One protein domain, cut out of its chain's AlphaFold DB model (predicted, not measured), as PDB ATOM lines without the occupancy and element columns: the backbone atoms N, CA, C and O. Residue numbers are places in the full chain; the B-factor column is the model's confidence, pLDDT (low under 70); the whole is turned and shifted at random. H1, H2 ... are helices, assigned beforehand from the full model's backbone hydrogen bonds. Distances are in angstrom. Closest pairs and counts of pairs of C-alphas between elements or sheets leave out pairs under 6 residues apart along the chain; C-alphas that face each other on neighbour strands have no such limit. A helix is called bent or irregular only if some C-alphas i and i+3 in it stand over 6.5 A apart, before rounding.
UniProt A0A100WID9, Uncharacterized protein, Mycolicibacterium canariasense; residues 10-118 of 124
ATOM      1  N   LEU A  10      70.882 -35.434  29.147       53.03
ATOM      2  CA  LEU A  10      70.380 -34.588  28.064       53.03
ATOM      3  C   LEU A  10      69.570 -35.390  27.032       53.03
ATOM      4  O   LEU A  10      68.531 -34.913  26.582       53.03
ATOM      5  N   THR A  11      69.984 -36.620  26.693       57.81
ATOM      6  CA  THR A  11      69.178 -37.498  25.824       57.81
ATOM      7  C   THR A  11      67.896 -37.968  26.502       57.81
ATOM      8  O   THR A  11      66.879 -38.082  25.825       57.81
ATOM      9  N   LEU A  12      67.903 -38.201  27.820       55.16
ATOM     10  CA  LEU A  12      66.689 -38.589  28.546       55.16
ATOM     11  C   LEU A  12      65.696 -37.419  28.660       55.16
ATOM     12  O   LEU A  12      64.499 -37.614  28.469       55.16
ATOM     13  N   LEU A  13      66.193 -36.194  28.881       55.81
ATOM     14  CA  LEU A  13      65.380 -34.971  28.865       55.81
ATOM     15  C   LEU A  13      64.751 -34.719  27.490       55.81
ATOM     16  O   LEU A  13      63.561 -34.429  27.423       55.81
ATOM     17  N   LEU A  14      65.507 -34.889  26.400       56.19
ATOM     18  CA  LEU A  14      64.980 -34.743  25.037       56.19
ATOM     19  C   LEU A  14      63.961 -35.836  24.673       56.19
ATOM     20  O   LEU A  14      62.976 -35.537  24.000       56.19
ATOM     21  N   ALA A  15      64.141 -37.073  25.147       54.97
ATOM     22  CA  ALA A  15      63.191 -38.161  24.900       54.97
ATOM     23  C   ALA A  15      61.848 -37.958  25.626       54.97
ATOM     24  O   ALA A  15      60.799 -38.265  25.065       54.97
ATOM     25  N   VAL A  16      61.863 -37.398  26.843       55.44
ATOM     26  CA  VAL A  16      60.636 -37.077  27.595       55.44
ATOM     27  C   VAL A  16      59.940 -35.833  27.027       55.44
ATOM     28  O   VAL A  16      58.714 -35.802  26.964       55.44
ATOM     29  N   PHE A  17      60.694 -34.839  26.539       52.50
ATOM     30  CA  PHE A  17      60.120 -33.625  25.940       52.50
ATOM     31  C   PHE A  17      59.495 -33.860  24.553       52.50
ATOM     32  O   PHE A  17      58.606 -33.118  24.150       52.50
ATOM     33  N   MET A  18      59.923 -34.897  23.823       53.03
ATOM     34  CA  MET A  18      59.381 -35.213  22.493       53.03
ATOM     35  C   MET A  18      58.097 -36.064  22.538       53.03
ATOM     36  O   MET A  18      57.389 -36.146  21.539       53.03
ATOM     37  N   PHE A  19      57.761 -36.666  23.685       49.91
ATOM     38  CA  PHE A  19      56.566 -37.512  23.854       49.91
ATOM     39  C   PHE A  19      55.347 -36.788  24.460       49.91
ATOM     40  O   PHE A  19      54.305 -37.404  24.671       49.91
ATOM     41  N   ILE A  20      55.456 -35.482  24.730       58.66
ATOM     42  CA  ILE A  20      54.405 -34.654  25.339       58.66
ATOM     43  C   ILE A  20      54.395 -33.312  24.577       58.66
ATOM     44  O   ILE A  20      55.038 -32.374  25.044       58.66
ATOM     45  N   PRO A  21      53.781 -33.190  23.376       52.34
ATOM     46  CA  PRO A  21      52.324 -33.286  23.239       52.34
ATOM     47  C   PRO A  21      51.843 -33.747  21.835       52.34
ATOM     48  O   PRO A  21      51.856 -32.978  20.877       52.34
ATOM     49  N   ILE A  22      51.315 -34.970  21.707       55.56
ATOM     50  CA  ILE A  22      50.484 -35.376  20.544       55.56
ATOM     51  C   ILE A  22      49.090 -35.784  21.043       55.56
ATOM     52  O   ILE A  22      48.533 -36.805  20.664       55.56
ATOM     53  N   SER A  23      48.528 -34.968  21.934       51.38
ATOM     54  CA  SER A  23      47.150 -35.138  22.424       51.38
ATOM     55  C   SER A  23      46.300 -33.881  22.224       51.38
ATOM     56  O   SER A  23      45.261 -33.741  22.852       51.38
ATOM     57  N   ALA A  24      46.738 -32.952  21.368       53.78
ATOM     58  CA  ALA A  24      45.995 -31.730  21.043       53.78
ATOM     59  C   ALA A  24      45.404 -31.737  19.620       53.78
ATOM     60  O   ALA A  24      45.007 -30.696  19.106       53.78
ATOM     61  N   ALA A  25      45.347 -32.899  18.967       51.75
ATOM     62  CA  ALA A  25      44.588 -33.079  17.737       51.75
ATOM     63  C   ALA A  25      43.448 -34.054  18.035       51.75
ATOM     64  O   ALA A  25      43.708 -35.121  18.578       51.75
ATOM     65  N   PHE A  26      42.226 -33.679  17.652       51.34
ATOM     66  CA  PHE A  26      40.954 -34.384  17.877       51.34
ATOM     67  C   PHE A  26      40.316 -34.178  19.251       51.34
ATOM     68  O   PHE A  26      40.281 -35.120  20.025       51.34
ATOM     69  N   ILE A  27      39.814 -32.972  19.544       52.88
ATOM     70  CA  ILE A  27      38.378 -32.595  19.610       52.88
ATOM     71  C   ILE A  27      38.405 -31.050  19.567       52.88
ATOM     72  O   ILE A  27      38.990 -30.427  20.437       52.88
ATOM     73  N   LEU A  28      38.018 -30.345  18.509       47.16
ATOM     74  CA  LEU A  28      36.643 -29.956  18.220       47.16
ATOM     75  C   LEU A  28      36.685 -29.199  16.883       47.16
ATOM     76  O   LEU A  28      37.089 -28.041  16.822       47.16
ATOM     77  N   SER A  29      36.204 -29.819  15.808       45.84
ATOM     78  CA  SER A  29      35.435 -29.043  14.832       45.84
ATOM     79  C   SER A  29      34.117 -28.680  15.514       45.84
ATOM     80  O   SER A  29      33.091 -29.300  15.257       45.84
ATOM     81  N   ALA A  30      34.160 -27.748  16.469       51.94
ATOM     82  CA  ALA A  30      32.951 -27.058  16.876       51.94
ATOM     83  C   ALA A  30      32.558 -26.188  15.675       51.94
ATOM     84  O   ALA A  30      33.437 -25.533  15.100       51.94
ATOM     85  N   PRO A  31      31.294 -26.213  15.224       44.66
ATOM     86  CA  PRO A  31      30.861 -25.289  14.195       44.66
ATOM     87  C   PRO A  31      31.198 -23.877  14.676       44.66
ATOM     88  O   PRO A  31      30.913 -23.516  15.817       44.66
ATOM     89  N   ALA A  32      31.864 -23.112  13.813       45.69
ATOM     90  CA  ALA A  32      32.115 -21.698  14.012       45.69
ATOM     91  C   ALA A  32      30.763 -20.977  14.104       45.69
ATOM     92  O   ALA A  32      30.169 -20.589  13.102       45.69
ATOM     93  N   GLY A  33      30.266 -20.885  15.329       46.00
ATOM     94  CA  GLY A  33      29.077 -20.157  15.747       46.00
ATOM     95  C   GLY A  33      29.276 -19.605  17.156       46.00
ATOM     96  O   GLY A  33      28.307 -19.463  17.887       46.00
ATOM     97  N   ALA A  34      30.531 -19.351  17.548       40.94
ATOM     98  CA  ALA A  34      30.845 -18.591  18.748       40.94
ATOM     99  C   ALA A  34      30.423 -17.142  18.492       40.94
ATOM    100  O   ALA A  34      31.174 -16.334  17.938       40.94
ATOM    101  N   ASP A  35      29.171 -16.849  18.830       48.69
ATOM    102  CA  ASP A  35      28.745 -15.498  19.151       48.69
ATOM    103  C   ASP A  35      29.750 -14.950  20.192       48.69
ATOM    104  O   ASP A  35      30.115 -15.671  21.122       48.69
ATOM    105  N   PRO A  36      30.259 -13.709  20.087       45.97
ATOM    106  CA  PRO A  36      31.237 -13.152  21.036       45.97
ATOM    107  C   PRO A  36      30.763 -13.098  22.505       45.97
ATOM    108  O   PRO A  36      31.521 -12.676  23.378       45.97
ATOM    109  N   VAL A  37      29.533 -13.533  22.783       50.31
ATOM    110  CA  VAL A  37      28.920 -13.696  24.105       50.31
ATOM    111  C   VAL A  37      29.489 -14.914  24.869       50.31
ATOM    112  O   VAL A  37      29.545 -14.893  26.099       50.31
ATOM    113  N   SER A  38      30.033 -15.916  24.166       58.94
ATOM    114  CA  SER A  38      30.429 -17.208  24.754       58.94
ATOM    115  C   SER A  38      31.591 -17.134  25.745       58.94
ATOM    116  O   SER A  38      31.629 -17.870  26.724       58.94
ATOM    117  N   GLY A  39      32.525 -16.192  25.578       78.19
ATOM    118  CA  GLY A  39      33.755 -16.186  26.381       78.19
ATOM    119  C   GLY A  39      33.525 -16.005  27.886       78.19
ATOM    120  O   GLY A  39      34.244 -16.582  28.701       78.19
ATOM    121  N   ARG A  40      32.519 -15.217  28.282       83.75
ATOM    122  CA  ARG A  40      32.215 -14.988  29.701       83.75
ATOM    123  C   ARG A  40      31.377 -16.121  30.288       83.75
ATOM    124  O   ARG A  40      31.630 -16.531  31.422       83.75
ATOM    125  N   ALA A  41      30.426 -16.628  29.507       87.00
ATOM    126  CA  ALA A  41      29.593 -17.765  29.868       87.00
ATOM    127  C   ALA A  41      30.432 -19.037  30.072       87.00
ATOM    128  O   ALA A  41      30.297 -19.693  31.102       87.00
ATOM    129  N   ASP A  42      31.369 -19.318  29.164       87.94
ATOM    130  CA  ASP A  42      32.270 -20.474  29.226       87.94
ATOM    131  C   ASP A  42      33.172 -20.434  30.461       87.94
ATOM    132  O   ASP A  42      33.324 -21.429  31.174       87.94
ATOM    133  N   VAL A  43      33.763 -19.269  30.752       90.88
ATOM    134  CA  VAL A  43      34.621 -19.089  31.932       90.88
ATOM    135  C   VAL A  43      33.813 -19.250  33.216       90.88
ATOM    136  O   VAL A  43      34.269 -19.922  34.141       90.88
ATOM    137  N   TYR A  44      32.610 -18.674  33.276       90.81
ATOM    138  CA  TYR A  44      31.731 -18.823  34.433       90.81
ATOM    139  C   TYR A  44      31.300 -20.286  34.616       90.81
ATOM    140  O   TYR A  44      31.414 -20.829  35.713       90.81
ATOM    141  N   ALA A  45      30.904 -20.969  33.539       91.62
ATOM    142  CA  ALA A  45      30.574 -22.391  33.557       91.62
ATOM    143  C   ALA A  45      31.756 -23.233  34.064       91.62
ATOM    144  O   ALA A  45      31.594 -24.033  34.982       91.62
ATOM    145  N   ALA A  46      32.968 -23.004  33.556       89.00
ATOM    146  CA  ALA A  46      34.165 -23.725  33.993       89.00
ATOM    147  C   ALA A  46      34.482 -23.525  35.488       89.00
ATOM    148  O   ALA A  46      34.996 -24.436  36.141       89.00
ATOM    149  N   GLN A  47      34.168 -22.353  36.043       92.25
ATOM    150  CA  GLN A  47      34.382 -22.045  37.460       92.25
ATOM    151  C   GLN A  47      33.281 -22.608  38.366       92.25
ATOM    152  O   GLN A  47      33.565 -23.004  39.497       92.25
ATOM    153  N   HIS A  48      32.042 -22.682  37.873       92.81
ATOM    154  CA  HIS A  48      30.860 -22.946  38.696       92.81
ATOM    155  C   HIS A  48      30.127 -24.258  38.375       92.81
ATOM    156  O   HIS A  48      29.194 -24.604  39.105       92.81
ATOM    157  N   PHE A  49      30.547 -25.042  37.370       89.69
ATOM    158  CA  PHE A  49      29.818 -26.252  36.952       89.69
ATOM    159  C   PHE A  49      29.561 -27.218  38.110       89.69
ATOM    160  O   PHE A  49      28.462 -27.740  38.234       89.69
ATOM    161  N   ARG A  50      30.522 -27.401  39.028       90.69
ATOM    162  CA  ARG A  50      30.343 -28.301  40.182       90.69
ATOM    163  C   ARG A  50      29.191 -27.869  41.083       90.69
ATOM    164  O   ARG A  50      28.396 -28.708  41.487       90.69
ATOM    165  N   SER A  51      29.096 -26.575  41.396       91.00
ATOM    166  CA  SER A  51      27.998 -26.055  42.218       91.00
ATOM    167  C   SER A  51      26.665 -26.089  41.478       91.00
ATOM    168  O   SER A  51      25.640 -26.364  42.092       91.00
ATOM    169  N   MET A  52      26.670 -25.852  40.163       91.25
ATOM    170  CA  MET A  52      25.463 -25.965  39.342       91.25
ATOM    171  C   MET A  52      24.942 -27.403  39.343       91.25
ATOM    172  O   MET A  52      23.782 -27.629  39.665       91.25
ATOM    173  N   CYS A  53      25.818 -28.372  39.082       91.38
ATOM    174  CA  CYS A  53      25.473 -29.788  39.083       91.38
ATOM    175  C   CYS A  53      24.997 -30.268  40.459       91.38
ATOM    176  O   CYS A  53      24.011 -30.989  40.534       91.38
ATOM    177  N   ALA A  54      25.620 -29.807  41.550       91.94
ATOM    178  CA  ALA A  54      25.163 -30.129  42.902       91.94
ATOM    179  C   ALA A  54      23.749 -29.593  43.195       91.94
ATOM    180  O   ALA A  54      22.956 -30.274  43.842       91.94
ATOM    181  N   ASN A  55      23.405 -28.394  42.706       90.12
ATOM    182  CA  ASN A  55      22.046 -27.859  42.843       90.12
ATOM    183  C   ASN A  55      21.021 -28.698  42.062       90.12
ATOM    184  O   ASN A  55      19.939 -28.964  42.582       90.12
ATOM    185  N   LEU A  56      21.370 -29.141  40.849       90.69
ATOM    186  CA  LEU A  56      20.509 -30.006  40.033       90.69
ATOM    187  C   LEU A  56      20.353 -31.410  40.636       90.69
ATOM    188  O   LEU A  56      19.285 -32.004  40.535       90.69
ATOM    189  N   GLU A  57      21.387 -31.927  41.299       92.38
ATOM    190  CA  GLU A  57      21.343 -33.211  42.005       92.38
ATOM    191  C   GLU A  57      20.436 -33.163  43.242       92.38
ATOM    192  O   GLU A  57      19.656 -34.083  43.485       92.38
ATOM    193  N   LEU A  58      20.517 -32.079  44.020       91.75
ATOM    194  CA  LEU A  58      19.702 -31.882  45.222       91.75
ATOM    195  C   LEU A  58      18.208 -31.795  44.903       91.75
ATOM    196  O   LEU A  58      17.382 -32.297  45.670       91.75
ATOM    197  N   LEU A  59      17.869 -31.136  43.796       89.44
ATOM    198  CA  LEU A  59      16.494 -30.919  43.377       89.44
ATOM    199  C   LEU A  59      16.394 -31.056  41.847       89.44
ATOM    200  O   LEU A  59      16.533 -30.065  41.128       89.44
ATOM    201  N   PRO A  60      16.181 -32.276  41.323       89.38
ATOM    202  CA  PRO A  60      16.171 -32.522  39.886       89.38
ATOM    203  C   PRO A  60      14.826 -32.121  39.263       89.38
ATOM    204  O   PRO A  60      14.030 -32.963  38.844       89.38
ATOM    205  N   ASP A  61      14.557 -30.819  39.219       93.62
ATOM    206  CA  ASP A  61      13.375 -30.232  38.599       93.62
ATOM    207  C   ASP A  61      13.714 -29.013  37.721       93.62
ATOM    208  O   ASP A  61      14.861 -28.603  37.564       93.62
ATOM    209  N   VAL A  62      12.696 -28.458  37.064       91.88
ATOM    210  CA  VAL A  62      12.868 -27.298  36.174       91.88
ATOM    211  C   VAL A  62      13.116 -26.006  36.964       91.88
ATOM    212  O   VAL A  62      13.691 -25.057  36.430       91.88
ATOM    213  N   GLU A  63      12.681 -25.942  38.224       91.75
ATOM    214  CA  GLU A  63      12.847 -24.763  39.076       91.75
ATOM    215  C   GLU A  63      14.295 -24.624  39.555       91.75
ATOM    216  O   GLU A  63      14.790 -23.505  39.671       91.75
ATOM    217  N   SER A  64      15.018 -25.725  39.756       90.69
ATOM    218  CA  SER A  64      16.443 -25.683  40.085       90.69
ATOM    219  C   SER A  64      17.283 -25.146  38.926       90.69
ATOM    220  O   SER A  64      18.169 -24.323  39.154       90.69
ATOM    221  N   VAL A  65      16.952 -25.488  37.674       93.19
ATOM    222  CA  VAL A  65      17.578 -24.870  36.487       93.19
ATOM    223  C   VAL A  65      17.344 -23.357  36.488       93.19
ATOM    224  O   VAL A  65      18.278 -22.580  36.286       93.19
ATOM    225  N   GLU A  66      16.118 -22.920  36.785       92.88
ATOM    226  CA  GLU A  66      15.773 -21.499  36.895       92.88
ATOM    227  C   GLU A  66      16.574 -20.801  38.004       92.88
ATOM    228  O   GLU A  66      17.122 -19.719  37.787       92.88
ATOM    229  N   GLN A  67      16.722 -21.433  39.169       92.69
ATOM    230  CA  GLN A  67      17.533 -20.902  40.264       92.69
ATOM    231  C   GLN A  67      19.001 -20.745  39.869       92.69
ATOM    232  O   GLN A  67      19.592 -19.702  40.148       92.69
ATOM    233  N   VAL A  68      19.584 -21.739  39.194       93.56
ATOM    234  CA  VAL A  68      20.977 -21.669  38.736       93.56
ATOM    235  C   VAL A  68      21.162 -20.523  37.733       93.56
ATOM    236  O   VAL A  68      22.109 -19.746  37.866       93.56
ATOM    237  N   VAL A  69      20.232 -20.350  36.787       93.94
ATOM    238  CA  VAL A  69      20.243 -19.208  35.854       93.94
ATOM    239  C   VAL A  69      20.135 -17.882  36.615       93.94
ATOM    240  O   VAL A  69      20.883 -16.945  36.342       93.94
ATOM    241  N   MET A  70      19.251 -17.789  37.611       93.88
ATOM    242  CA  MET A  70      19.075 -16.569  38.405       93.88
ATOM    243  C   MET A  70      20.299 -16.227  39.260       93.88
ATOM    244  O   MET A  70      20.596 -15.045  39.441       93.88
ATOM    245  N   ILE A  71      21.020 -17.225  39.776       94.00
ATOM    246  CA  ILE A  71      22.297 -17.027  40.478       94.00
ATOM    247  C   ILE A  71      23.333 -16.448  39.512       94.00
ATOM    248  O   ILE A  71      23.909 -15.403  39.800       94.00
ATOM    249  N   ALA A  72      23.483 -17.046  38.330       93.31
ATOM    250  CA  ALA A  72      24.390 -16.562  37.291       93.31
ATOM    251  C   ALA A  72      24.099 -15.101  36.888       93.31
ATOM    252  O   ALA A  72      25.016 -14.286  36.765       93.31
ATOM    253  N   VAL A  73      22.820 -14.733  36.759       95.44
ATOM    254  CA  VAL A  73      22.417 -13.341  36.493       95.44
ATOM    255  C   VAL A  73      22.767 -12.410  37.657       95.44
ATOM    256  O   VAL A  73      23.264 -11.304  37.441       95.44
ATOM    257  N   ARG A  74      22.541 -12.842  38.904       95.50
ATOM    258  CA  ARG A  74      22.908 -12.066  40.103       95.50
ATOM    259  C   ARG A  74      24.415 -11.853  40.223       95.50
ATOM    260  O   ARG A  74      24.826 -10.795  40.689       95.50
ATOM    261  N   ASP A  75      25.204 -12.802  39.736       93.88
ATOM    262  CA  ASP A  75      26.666 -12.711  39.674       93.88
ATOM    263  C   ASP A  75      27.163 -11.800  38.531       93.88
ATOM    264  O   ASP A  75      28.364 -11.586  38.356       93.88
ATOM    265  N   GLY A  76      26.240 -11.197  37.774       93.19
ATOM    266  CA  GLY A  76      26.526 -10.144  36.803       93.19
ATOM    267  C   GLY A  76      26.624 -10.618  35.356       93.19
ATOM    268  O   GLY A  76      27.166  -9.877  34.526       93.19
ATOM    269  N   LEU A  77      26.130 -11.822  35.052       93.19
ATOM    270  CA  LEU A  77      25.860 -12.252  33.680       93.19
ATOM    271  C   LEU A  77      24.526 -11.675  33.190       93.19
ATOM    272  O   LEU A  77      23.581 -11.462  33.950       93.19
ATOM    273  N   THR A  78      24.431 -11.429  31.891       92.88
ATOM    274  CA  THR A  78      23.140 -11.191  31.239       92.88
ATOM    275  C   THR A  78      22.310 -12.476  31.225       92.88
ATOM    276  O   THR A  78      22.840 -13.575  31.359       92.88
ATOM    277  N   ALA A  79      20.996 -12.366  31.018       88.94
ATOM    278  CA  ALA A  79      20.131 -13.547  30.933       88.94
ATOM    279  C   ALA A  79      20.557 -14.525  29.817       88.94
ATOM    280  O   ALA A  79      20.459 -15.737  29.997       88.94
ATOM    281  N   GLY A  80      21.062 -14.003  28.691       88.88
ATOM    282  CA  GLY A  80      21.594 -14.818  27.596       88.88
ATOM    283  C   GLY A  80      22.870 -15.559  27.992       88.88
ATOM    284  O   GLY A  80      22.923 -16.780  27.876       88.88
ATOM    285  N   GLU A  81      23.852 -14.841  28.545       91.62
ATOM    286  CA  GLU A  81      25.107 -15.440  29.029       91.62
ATOM    287  C   GLU A  81      24.863 -16.459  30.151       91.62
ATOM    288  O   GLU A  81      25.527 -17.488  30.206       91.62
ATOM    289  N   ALA A  82      23.911 -16.198  31.050       92.38
ATOM    290  CA  ALA A  82      23.546 -17.126  32.114       92.38
ATOM    291  C   ALA A  82      22.935 -18.418  31.552       92.38
ATOM    292  O   ALA A  82      23.311 -19.509  31.977       92.38
ATOM    293  N   GLY A  83      22.030 -18.311  30.574       90.75
ATOM    294  CA  GLY A  83      21.459 -19.477  29.894       90.75
ATOM    295  C   GLY A  83      22.517 -20.304  29.158       90.75
ATOM    296  O   GLY A  83      22.519 -21.533  29.248       90.75
ATOM    297  N   GLU A  84      23.455 -19.638  28.487       91.00
ATOM    298  CA  GLU A  84      24.594 -20.284  27.832       91.00
ATOM    299  C   GLU A  84      25.513 -20.969  28.852       91.00
ATOM    300  O   GLU A  84      25.812 -22.151  28.704       91.00
ATOM    301  N   ALA A  85      25.873 -20.286  29.942       91.88
ATOM    302  CA  ALA A  85      26.740 -20.837  30.981       91.88
ATOM    303  C   ALA A  85      26.140 -22.091  31.630       91.88
ATOM    304  O   ALA A  85      26.842 -23.081  31.831       91.88
ATOM    305  N   VAL A  86      24.834 -22.081  31.920       92.56
ATOM    306  CA  VAL A  86      24.129 -23.254  32.462       92.56
ATOM    307  C   VAL A  86      24.091 -24.389  31.445       92.56
ATOM    308  O   VAL A  86      24.342 -25.536  31.804       92.56
ATOM    309  N   THR A  87      23.856 -24.078  30.171       91.88
ATOM    310  CA  THR A  87      23.877 -25.075  29.093       91.88
ATOM    311  C   THR A  87      25.248 -25.747  28.987       91.88
ATOM    312  O   THR A  87      25.341 -26.973  29.006       91.88
ATOM    313  N   VAL A  88      26.321 -24.956  28.951       91.19
ATOM    314  CA  VAL A  88      27.706 -25.449  28.896       91.19
ATOM    315  C   VAL A  88      28.043 -26.274  30.140       91.19
ATOM    316  O   VAL A  88      28.601 -27.367  30.023       91.19
ATOM    317  N   ALA A  89      27.665 -25.797  31.327       89.56
ATOM    318  CA  ALA A  89      27.909 -26.499  32.583       89.56
ATOM    319  C   ALA A  89      27.201 -27.858  32.649       89.56
ATOM    320  O   ALA A  89      27.813 -28.825  33.095       89.56
ATOM    321  N   VAL A  90      25.954 -27.958  32.177       90.62
ATOM    322  CA  VAL A  90      25.217 -29.231  32.130       90.62
ATOM    323  C   VAL A  90      25.845 -30.177  31.109       90.62
ATOM    324  O   VAL A  90      26.127 -31.321  31.442       90.62
ATOM    325  N   ILE A  91      26.147 -29.705  29.896       88.19
ATOM    326  CA  ILE A  91      26.725 -30.547  28.835       88.19
ATOM    327  C   ILE A  91      28.090 -31.124  29.241       88.19
ATOM    328  O   ILE A  91      28.378 -32.284  28.947       88.19
ATOM    329  N   ILE A  92      28.937 -30.326  29.895       86.44
ATOM    330  CA  ILE A  92      30.312 -30.722  30.237       86.44
ATOM    331  C   ILE A  92      30.389 -31.380  31.619       86.44
ATOM    332  O   ILE A  92      31.147 -32.330  31.810       86.44
ATOM    333  N   GLY A  93      29.658 -30.847  32.596       86.75
ATOM    334  CA  GLY A  93      29.815 -31.178  34.010       86.75
ATOM    335  C   GLY A  93      28.872 -32.258  34.527       86.75
ATOM    336  O   GLY A  93      29.283 -33.029  35.392       86.75
ATOM    337  N   CYS A  94      27.636 -32.307  34.029       92.56
ATOM    338  CA  CYS A  94      26.601 -33.229  34.505       92.56
ATOM    339  C   CYS A  94      25.537 -33.496  33.421       92.56
ATOM    340  O   CYS A  94      24.382 -33.061  33.535       92.56
ATOM    341  N   PRO A  95      25.923 -34.194  32.336       92.38
ATOM    342  CA  PRO A  95      25.069 -34.407  31.169       92.38
ATOM    343  C   PRO A  95      23.804 -35.218  31.479       92.38
ATOM    344  O   PRO A  95      22.822 -35.130  30.739       92.38
ATOM    345  N   GLU A  96      23.783 -35.974  32.577       92.25
ATOM    346  CA  GLU A  96      22.611 -36.696  33.071       92.25
ATOM    347  C   GLU A  96      21.412 -35.782  33.367       92.25
ATOM    348  O   GLU A  96      20.276 -36.245  33.295       92.25
ATOM    349  N   TYR A  97      21.638 -34.487  33.622       92.81
ATOM    350  CA  TYR A  97      20.582 -33.492  33.835       92.81
ATOM    351  C   TYR A  97      20.168 -32.751  32.556       92.81
ATOM    352  O   TYR A  97      19.369 -31.818  32.620       92.81
ATOM    353  N   GLY A  98      20.642 -33.177  31.379       90.94
ATOM    354  CA  GLY A  98      20.262 -32.575  30.095       90.94
ATOM    355  C   GLY A  98      18.747 -32.540  29.858       90.94
ATOM    356  O   GLY A  98      18.226 -31.562  29.330       90.94
ATOM    357  N   TYR A  99      18.009 -33.537  30.355       92.62
ATOM    358  CA  TYR A  99      16.546 -33.562  30.256       92.62
ATOM    359  C   TYR A  99      15.859 -32.417  31.028       92.62
ATOM    360  O   TYR A  99      14.778 -31.975  30.636       92.62
ATOM    361  N   LEU A 100      16.467 -31.921  32.116       93.81
ATOM    362  CA  LEU A 100      15.957 -30.766  32.861       93.81
ATOM    363  C   LEU A 100      16.151 -29.483  32.061       93.81
ATOM    364  O   LEU A 100      15.266 -28.628  32.046       93.81
ATOM    365  N   LEU A 101      17.281 -29.374  31.356       91.44
ATOM    366  CA  LEU A 101      17.543 -28.265  30.449       91.44
ATOM    367  C   LEU A 101      16.537 -28.262  29.288       91.44
ATOM    368  O   LEU A 101      15.951 -27.221  28.996       91.44
ATOM    369  N   ASP A 102      16.250 -29.423  28.697       91.25
ATOM    370  CA  ASP A 102      15.224 -29.557  27.655       91.25
ATOM    371  C   ASP A 102      13.833 -29.153  28.163       91.25
ATOM    372  O   ASP A 102      13.101 -28.427  27.487       91.25
ATOM    373  N   ALA A 103      13.467 -29.578  29.375       91.56
ATOM    374  CA  ALA A 103      12.198 -29.209  29.998       91.56
ATOM    375  C   ALA A 103      12.120 -27.704  30.316       91.56
ATOM    376  O   ALA A 103      11.075 -27.080  30.116       91.56
ATOM    377  N   PHE A 104      13.227 -27.100  30.754       91.56
ATOM    378  CA  PHE A 104      13.342 -25.657  30.957       91.56
ATOM    379  C   PHE A 104      13.162 -24.887  29.642       91.56
ATOM    380  O   PHE A 104      12.362 -23.949  29.577       91.56
ATOM    381  N   ILE A 105      13.832 -25.321  28.571       89.38
ATOM    382  CA  ILE A 105      13.691 -24.742  27.230       89.38
ATOM    383  C   ILE A 105      12.249 -24.908  26.744       89.38
ATOM    384  O   ILE A 105      11.649 -23.946  26.282       89.38
ATOM    385  N   ALA A 106      11.636 -26.079  26.905       90.75
ATOM    386  CA  ALA A 106      10.244 -26.297  26.512       90.75
ATOM    387  C   ALA A 106       9.257 -25.384  27.267       90.75
ATOM    388  O   ALA A 106       8.238 -24.975  26.701       90.75
ATOM    389  N   LYS A 107       9.557 -25.048  28.529       89.31
ATOM    390  CA  LYS A 107       8.749 -24.145  29.362       89.31
ATOM    391  C   LYS A 107       8.874 -22.683  28.924       89.31
ATOM    392  O   LYS A 107       7.861 -21.986  28.885       89.31
ATOM    393  N   TRP A 108      10.083 -22.225  28.595       87.56
ATOM    394  CA  TRP A 108      10.384 -20.792  28.460       87.56
ATOM    395  C   TRP A 108      10.799 -20.326  27.062       87.56
ATOM    396  O   TRP A 108      10.769 -19.123  26.794       87.56
ATOM    397  N   ALA A 109      11.171 -21.228  26.153       83.62
ATOM    398  CA  ALA A 109      11.584 -20.842  24.813       83.62
ATOM    399  C   ALA A 109      10.410 -20.225  24.032       83.62
ATOM    400  O   ALA A 109       9.292 -20.758  24.047       83.62
ATOM    401  N   PRO A 110      10.643 -19.120  23.299       78.88
ATOM    402  CA  PRO A 110       9.641 -18.553  22.413       78.88
ATOM    403  C   PRO A 110       9.172 -19.601  21.403       78.88
ATOM    404  O   PRO A 110       9.977 -20.184  20.673       78.88
ATOM    405  N   ARG A 111       7.858 -19.828  21.320       78.56
ATOM    406  CA  ARG A 111       7.315 -20.693  20.269       78.56
ATOM    407  C   ARG A 111       7.470 -19.988  18.921       78.56
ATOM    408  O   ARG A 111       7.137 -18.802  18.831       78.56
ATOM    409  N   PRO A 112       7.916 -20.686  17.865       73.31
ATOM    410  CA  PRO A 112       7.952 -20.101  16.537       73.31
ATOM    411  C   PRO A 112       6.529 -19.708  16.129       73.31
ATOM    412  O   PRO A 112       5.645 -20.553  15.986       73.31
ATOM    413  N   VAL A 113       6.293 -18.405  15.966       68.06
ATOM    414  CA  VAL A 113       5.058 -17.912  15.355       68.06
ATOM    415  C   VAL A 113       5.080 -18.287  13.874       68.06
ATOM    416  O   VAL A 113       6.063 -17.985  13.190       68.06
ATOM    417  N   PRO A 114       4.029 -18.939  13.352       69.81
ATOM    418  CA  PRO A 114       3.981 -19.293  11.943       69.81
ATOM    419  C   PRO A 114       4.094 -18.028  11.083       69.81
ATOM    420  O   PRO A 114       3.388 -17.038  11.288       69.81
ATOM    421  N   VAL A 115       5.005 -18.068  10.105       63.78
ATOM    422  CA  VAL A 115       5.366 -16.946   9.215       63.78
ATOM    423  C   VAL A 115       4.150 -16.364   8.476       63.78
ATOM    424  O   VAL A 115       4.145 -15.193   8.097       63.78
ATOM    425  N   THR A 116       3.070 -17.136   8.350       60.81
ATOM    426  CA  THR A 116       1.792 -16.708   7.768       60.81
ATOM    427  C   THR A 116       1.128 -15.542   8.510       60.81
ATOM    428  O   THR A 116       0.384 -14.792   7.886       60.81
ATOM    429  N   ALA A 117       1.437 -15.305   9.791       57.38
ATOM    430  CA  ALA A 117       0.912 -14.154  10.533       57.38
ATOM    431  C   ALA A 117       1.590 -12.817  10.166       57.38
ATOM    432  O   ALA A 117       1.018 -11.755  10.399       57.38
ATOM    433  N   ARG A 118       2.800 -12.839   9.586       54.28
ATOM    434  CA  ARG A 118       3.589 -11.618   9.333       54.28
ATOM    435  C   ARG A 118       3.342 -11.007   7.945       54.28
ATOM    436  O   ARG A 118       3.624  -9.832   7.746       54.28
TER     437      ARG A 118
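What this domain is: This is residues 10 to 118 of the 124 residues of an uncharacterized protein of Mycolicibacterium canariasense (UniProt A0A100WID9). The bent H2 with H3, H4 and H5 forms a compact head, H4 in its middle; residues 10 to 36, with H1 at the tip, stick out as a long arm, and residues 108 to 118 as a tail. The 109 printed residues, all helix by class, hold five named helices, H1 to H5. The whole is only just loose, close to extended: radius of gyration of the C-alphas 19.2 A, spans 71 by 40 by 27 A.

Where its parts are: Find C-alpha 38 at (30.429, -17.208, 24.754): H2, residues 38 to 58, one helix by its hydrogen bonds, is bent (C-alphas 47 and 50 are 7.9 A apart) into H2a, 38 to 47, and H2b, 50 to 58. H3 spans residues 62 to 74, 18.7 A; H4, residues 79 to 93, 20.3 A; H5, residues 95 to 108, 20.2 A, is irregular, with C-alphas 96 and 99 7.4 A apart, and ends at C-alpha 108 at (10.384, -20.792, 28.460). H1 is residues 10 to 18.

How they stand to each other: H2a touches H4 at a steep tilt of 50 degrees; the closest C-alphas, Ala 41 and Ala 85, are 4.3 A apart. Find the hairpins H2b and H3, and H4 and H5. H1 is apart from the others. Every O i to N i+4 pair is within hydrogen-bond range except in H5, 8 of 10.

The domain as a whole: The printed part has no cut; link H1 to H2 is long. Residues 10 to 38 and 113 to 118 have pLDDT under 70.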